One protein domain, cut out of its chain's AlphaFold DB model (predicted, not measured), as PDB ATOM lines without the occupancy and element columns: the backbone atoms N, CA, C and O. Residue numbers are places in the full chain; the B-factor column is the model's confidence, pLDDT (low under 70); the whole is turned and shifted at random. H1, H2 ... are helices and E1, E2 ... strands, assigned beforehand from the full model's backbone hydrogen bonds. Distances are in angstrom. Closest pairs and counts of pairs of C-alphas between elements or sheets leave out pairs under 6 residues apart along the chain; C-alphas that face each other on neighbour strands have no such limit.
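AT A GLANCE: This is residues 120 to 166 of the 340 residues of an uncharacterized protein of Oesophagostomum dentatum (UniProt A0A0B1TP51). Picture a small two-stranded hairpin, E1 and E2, in the middle, with the helix H1 near one side of it and the short helix H2 away on the other side, in a wide loop. The last residues, 162 to 166, fold back from H2 toward E2. The printed part has 47 residues, with two named helices and two named strands in the order H1, E1, E2, H2; the sheet, E1 - E2, is antiparallel. The class is mixed, helices and strands, with under half of the residues in named elements. It is only just compact, close to loose, with a radius of gyration of the C-alphas of 11.0 A, and spans 30 by 24 by 16 A.

HOW THE PARTS SIT: Start at the hairpin of E1, residues 133 to 136, and E2, residues 144 to 147, antiparallel at 141 degrees. Look for N 134 and O 146, 2.9 A apart, and N 136 and O 144, 2.8 A apart, both within hydrogen-bond range. From H1, residues 121 to 127, the closest C-alphas to E1 are those of Gln 125 and Ala 133, 5.9 A apart. H2, residues 158 to 161, is apart from H1 and from E1. In H1 every O i to N i+4 pair is within hydrogen-bond range; H2 is too short for such a pair, and its one O i to N i+3 pair is within range.

IN THESE COORDINATES: Find C-alpha 133 at (227.388, 198.058, 206.328); from there E1 runs 9.8 A, and E2 runs 10.0 A. H1 begins at C-alpha 121, (223.397, 200.661, 211.436), and runs 9.9 A. H2 runs 5.1 A to C-alpha 161 at (227.650, 189.584, 197.086).

THE WHOLE: The C-alphas farthest apart, those of Val 123 and Gln 155, are 30.7 A apart. The printed part has no cut and no long link. Its mean pLDDT is 76.8; look at residues 137 to 143, between E1 and E2, for the values under 70.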
ATOM      1  N   MET A 120     221.302 198.950 215.415       74.69
ATOM      2  CA  MET A 120     221.368 200.221 214.698       74.69
ATOM      3  C   MET A 120     222.563 200.227 213.732       74.69
ATOM      4  O   MET A 120     223.689 199.933 214.130       74.69
ATOM      5  N   LEU A 121     222.349 200.626 212.473       77.50
ATOM      6  CA  LEU A 121     223.397 200.661 211.436       77.50
ATOM      7  C   LEU A 121     224.632 201.474 211.856       77.50
ATOM      8  O   LEU A 121     225.756 201.054 211.605       77.50
ATOM      9  N   SER A 122     224.449 202.586 212.571       73.19
ATOM     10  CA  SER A 122     225.570 203.378 213.095       73.19
ATOM     11  C   SER A 122     226.371 202.641 214.175       73.19
ATOM     12  O   SER A 122     227.581 202.828 214.266       73.19
ATOM     13  N   VAL A 123     225.736 201.775 214.973       79.75
ATOM     14  CA  VAL A 123     226.418 200.922 215.962       79.75
ATOM     15  C   VAL A 123     227.192 199.816 215.257       79.75
ATOM     16  O   VAL A 123     228.348 199.574 215.601       79.75
ATOM     17  N   VAL A 124     226.591 199.185 214.247       76.81
ATOM     18  CA  VAL A 124     227.245 198.141 213.445       76.81
ATOM     19  C   VAL A 124     228.467 198.712 212.719       76.81
ATOM     20  O   VAL A 124     229.559 198.166 212.855       76.81
ATOM     21  N   GLN A 125     228.330 199.863 212.056       80.81
ATOM     22  CA  GLN A 125     229.428 200.520 211.340       80.81
ATOM     23  C   GLN A 125     230.559 200.977 212.278       80.81
ATOM     24  O   GLN A 125     231.729 200.895 211.915       80.81
ATOM     25  N   LYS A 126     230.232 201.434 213.498       80.81
ATOM     26  CA  LYS A 126     231.239 201.786 214.517       80.81
ATOM     27  C   LYS A 126     232.001 200.564 215.028       80.81
ATOM     28  O   LYS A 126     233.206 200.654 215.235       80.81
ATOM     29  N   ARG A 127     231.310 199.441 215.253       78.50
ATOM     30  CA  ARG A 127     231.935 198.189 215.715       78.50
ATOM     31  C   ARG A 127     232.815 197.561 214.639       78.50
ATOM     32  O   ARG A 127     233.857 197.002 214.959       78.50
ATOM     33  N   PHE A 128     232.410 197.688 213.381       76.81
ATOM     34  CA  PHE A 128     233.080 197.082 212.242       76.81
ATOM     35  C   PHE A 128     233.470 198.137 211.207       76.81
ATOM     36  O   PHE A 128     232.942 198.173 210.100       76.81
ATOM     37  N   ALA A 129     234.416 199.009 211.564       75.38
ATOM     38  CA  ALA A 129     234.858 200.115 210.707       75.38
ATOM     39  C   ALA A 129     235.443 199.660 209.352       75.38
ATOM     40  O   ALA A 129     235.421 200.399 208.372       75.38
ATOM     41  N   ASN A 130     235.958 198.433 209.301       74.44
ATOM     42  CA  ASN A 130     236.496 197.756 208.124       74.44
ATOM     43  C   ASN A 130     235.425 197.161 207.194       74.44
ATOM     44  O   ASN A 130     235.754 196.750 206.080       74.44
ATOM     45  N   MET A 131     234.169 197.082 207.634       74.44
ATOM     46  CA  MET A 131     233.057 196.571 206.837       74.44
ATOM     47  C   MET A 131     232.141 197.724 206.449       74.44
ATOM     48  O   MET A 131     231.761 198.533 207.288       74.44
ATOM     49  N   LYS A 132     231.772 197.812 205.171       81.38
ATOM     50  CA  LYS A 132     230.762 198.767 204.714       81.38
ATOM     51  C   LYS A 132     229.390 198.144 204.927       81.38
ATOM     52  O   LYS A 132     228.965 197.304 204.134       81.38
ATOM     53  N   ALA A 133     228.744 198.492 206.035       81.19
ATOM     54  CA  ALA A 133     227.388 198.058 206.328       81.19
ATOM     55  C   ALA A 133     226.396 199.016 205.664       81.19
ATOM     56  O   ALA A 133     226.484 200.234 205.825       81.19
ATOM     57  N   PHE A 134     225.430 198.460 204.944       82.62
ATOM     58  CA  PHE A 134     224.347 199.219 204.343       82.62
ATOM     59  C   PHE A 134     223.011 198.560 204.657       82.62
ATOM     60  O   PHE A 134     222.923 197.402 205.072       82.62
ATOM     61  N   SER A 135     221.955 199.339 204.501       79.25
ATOM     62  CA  SER A 135     220.596 198.869 204.659       79.25
ATOM     63  C   SER A 135     219.950 198.584 203.320       79.25
ATOM     64  O   SER A 135     219.862 199.476 202.480       79.25
ATOM     65  N   ASP A 136     219.448 197.368 203.174       71.62
ATOM     66  CA  ASP A 136     218.570 196.968 202.090       71.62
ATOM     67  C   ASP A 136     217.148 197.438 202.447       71.62
ATOM     68  O   ASP A 136     216.529 196.935 203.391       71.62
ATOM     69  N   GLY A 137     216.685 198.501 201.782       66.69
ATOM     70  CA  GLY A 137     215.366 199.107 201.985       66.69
ATOM     71  C   GLY A 137     215.368 200.496 202.641       66.69
ATOM     72  O   GLY A 137     216.089 200.768 203.602       66.69
ATOM     73  N   ASN A 138     214.500 201.373 202.123       52.53
ATOM     74  CA  ASN A 138     214.340 202.763 202.575       52.53
ATOM     75  C   ASN A 138     213.459 202.910 203.832       52.53
ATOM     76  O   ASN A 138     213.429 203.979 204.436       52.53
ATOM     77  N   ASP A 139     212.725 201.866 204.223       53.75
ATOM     78  CA  ASP A 139     211.798 201.899 205.360       53.75
ATOM     79  C   ASP A 139     212.495 201.406 206.637       53.75
ATOM     80  O   ASP A 139     213.063 200.314 206.662       53.75
ATOM     81  N   ILE A 140     212.431 202.203 207.711       49.69
ATOM     82  CA  ILE A 140     213.098 201.961 209.005       49.69
ATOM     83  C   ILE A 140     212.698 200.599 209.597       49.69
ATOM     84  O   ILE A 140     213.503 199.959 210.268       49.69
ATOM     85  N   ILE A 141     211.473 200.145 209.320       47.88
ATOM     86  CA  ILE A 141     210.883 198.921 209.885       47.88
ATOM     87  C   ILE A 141     211.196 197.675 209.037       47.88
ATOM     88  O   ILE A 141     211.233 196.565 209.561       47.88
ATOM     89  N   LEU A 142     211.437 197.835 207.731       54.31
ATOM     90  CA  LEU A 142     211.656 196.723 206.788       54.31
ATOM     91  C   LEU A 142     213.129 196.514 206.433       54.31
ATOM     92  O   LEU A 142     213.449 195.730 205.541       54.31
ATOM     93  N   ARG A 143     214.009 197.226 207.127       69.81
ATOM     94  CA  ARG A 143     215.417 197.340 206.802       69.81
ATOM     95  C   ARG A 143     216.187 196.080 207.171       69.81
ATOM     96  O   ARG A 143     216.287 195.765 208.353       69.81
ATOM     97  N   ILE A 144     216.793 195.422 206.185       79.25
ATOM     98  CA  ILE A 144     217.760 194.350 206.443       79.25
ATOM     99  C   ILE A 144     219.165 194.939 206.354       79.25
ATOM    100  O   ILE A 144     219.537 195.558 205.360       79.25
ATOM    101  N   ILE A 145     219.956 194.770 207.409       82.38
ATOM    102  CA  ILE A 145     221.357 195.191 207.414       82.38
ATOM    103  C   ILE A 145     222.177 194.124 206.693       82.38
ATOM    104  O   ILE A 145     222.178 192.950 207.075       82.38
ATOM    105  N   ARG A 146     222.886 194.550 205.652       83.88
ATOM    106  CA  ARG A 146     223.826 193.744 204.871       83.88
ATOM    107  C   ARG A 146     225.199 194.400 204.894       83.88
ATOM    108  O   ARG A 146     225.338 195.571 205.254       83.88
ATOM    109  N   HIS A 147     226.220 193.649 204.510       82.12
ATOM    110  CA  HIS A 147     227.549 194.206 204.298       82.12
ATOM    111  C   HIS A 147     227.979 194.045 202.842       82.12
ATOM    112  O   HIS A 147     227.704 193.028 202.210       82.12
ATOM    113  N   GLU A 148     228.700 195.031 202.314       80.06
ATOM    114  CA  GLU A 148     229.339 194.889 201.007       80.06
ATOM    115  C   GLU A 148     230.510 193.907 201.128       80.06
ATOM    116  O   GLU A 148     231.402 194.072 201.966       80.06
ATOM    117  N   SER A 149     230.529 192.861 200.301       76.94
ATOM    118  CA  SER A 149     231.718 192.015 200.150       76.94
ATOM    119  C   SER A 149     232.767 192.660 199.239       76.94
ATOM    120  O   SER A 149     232.482 193.594 198.493       76.94
ATOM    121  N   LEU A 150     233.978 192.095 199.226       80.81
ATOM    122  CA  LEU A 150     235.018 192.428 198.241       80.81
ATOM    123  C   LEU A 150     234.701 191.898 196.828       80.81
ATOM    124  O   LEU A 150     235.424 192.193 195.880       80.81
ATOM    125  N   LEU A 151     233.627 191.114 196.671       81.94
ATOM    126  CA  LEU A 151     233.241 190.442 195.429       81.94
ATOM    127  C   LEU A 151     232.191 191.229 194.626       81.94
ATOM    128  O   LEU A 151     231.481 190.638 193.813       81.94
ATOM    129  N   GLN A 152     232.091 192.554 194.802       82.69
ATOM    130  CA  GLN A 152     231.088 193.372 194.093       82.69
ATOM    131  C   GLN A 152     231.163 193.228 192.566       82.69
ATOM    132  O   GLN A 152     230.131 193.159 191.893       82.69
ATOM    133  N   ASN A 153     232.380 193.078 192.036       85.88
ATOM    134  CA  ASN A 153     232.642 192.941 190.602       85.88
ATOM    135  C   ASN A 153     232.476 191.506 190.068       85.88
ATOM    136  O   ASN A 153     232.574 191.292 188.864       85.88
ATOM    137  N   ALA A 154     232.251 190.508 190.930       87.31
ATOM    138  CA  ALA A 154     232.049 189.129 190.490       87.31
ATOM    139  C   ALA A 154     230.659 188.952 189.857       87.31
ATOM    140  O   ALA A 154     229.712 189.643 190.222       87.31
ATOM    141  N   GLN A 155     230.479 187.993 188.950       90.06
ATOM    142  CA  GLN A 155     229.155 187.652 188.409       90.06
ATOM    143  C   GLN A 155     228.425 186.673 189.346       90.06
ATOM    144  O   GLN A 155     228.159 185.527 188.996       90.06
ATOM    145  N   LEU A 156     228.169 187.117 190.579       83.75
ATOM    146  CA  LEU A 156     227.472 186.351 191.615       83.75
ATOM    147  C   LEU A 156     226.077 186.933 191.900       83.75
ATOM    148  O   LEU A 156     225.877 188.136 191.698       83.75
ATOM    149  N   PRO A 157     225.129 186.117 192.395       81.06
ATOM    150  CA  PRO A 157     223.833 186.602 192.858       81.06
ATOM    151  C   PRO A 157     223.971 187.677 193.941       81.06
ATOM    152  O   PRO A 157     224.936 187.685 194.711       81.06
ATOM    153  N   TYR A 158     222.984 188.570 194.014       80.44
ATOM    154  CA  TYR A 158     222.985 189.706 194.937       80.44
ATOM    155  C   TYR A 158     223.192 189.285 196.399       80.44
ATOM    156  O   TYR A 158     224.082 189.815 197.064       80.44
ATOM    157  N   ASP A 159     222.456 188.277 196.872       78.88
ATOM    158  CA  ASP A 159     222.573 187.778 198.249       78.88
ATOM    159  C   ASP A 159     223.954 187.197 198.564       78.88
ATOM    160  O   ASP A 159     224.428 187.283 199.695       78.88
ATOM    161  N   THR A 160     224.641 186.652 197.557       77.31
ATOM    162  CA  THR A 160     226.013 186.153 197.704       77.31
ATOM    163  C   THR A 160     227.024 187.297 197.785       77.31
ATOM    164  O   THR A 160     228.010 187.204 198.512       77.31
ATOM    165  N   LYS A 161     226.792 188.389 197.047       80.25
ATOM    166  CA  LYS A 161     227.650 189.584 197.086       80.25
ATOM    167  C   LYS A 161     227.476 190.390 198.360       80.25
ATOM    168  O   LYS A 161     228.439 191.015 198.807       80.25
ATOM    169  N   ASN A 162     226.263 190.394 198.902       81.12
ATOM    170  CA  ASN A 162     225.869 191.236 200.019       81.12
ATOM    171  C   ASN A 162     225.240 190.380 201.124       81.12
ATOM    172  O   ASN A 162     224.009 190.335 201.248       81.12
ATOM    173  N   PRO A 163     226.067 189.683 201.921       84.00
ATOM    174  CA  PRO A 163     225.564 188.812 202.965       84.00
ATOM    175  C   PRO A 163     224.822 189.595 204.048       84.00
ATOM    176  O   PRO A 163     225.125 190.754 204.354       84.00
ATOM    177  N   ILE A 164     223.841 188.920 204.640       87.31
ATOM    178  CA  ILE A 164     223.017 189.448 205.725       87.31
ATOM    179  C   ILE A 164     223.836 189.463 207.016       87.31
ATOM    180  O   ILE A 164     224.477 188.475 207.378       87.31
ATOM    181  N   PHE A 165     223.802 190.582 207.734       85.06
ATOM    182  CA  PHE A 165     224.437 190.696 209.042       85.06
ATOM    183  C   PHE A 165     223.558 190.052 210.122       85.06
ATOM    184  O   PHE A 165     222.414 190.451 210.291       85.06
ATOM    185  N   ILE A 166     224.072 189.107 210.906       85.06
ATOM    186  CA  ILE A 166     223.328 188.541 212.043       85.06
ATOM    187  C   ILE A 166     224.170 188.720 213.316       85.06
ATOM    188  O   ILE A 166     225.371 188.440 213.275       85.06
TER     189      ILE A 166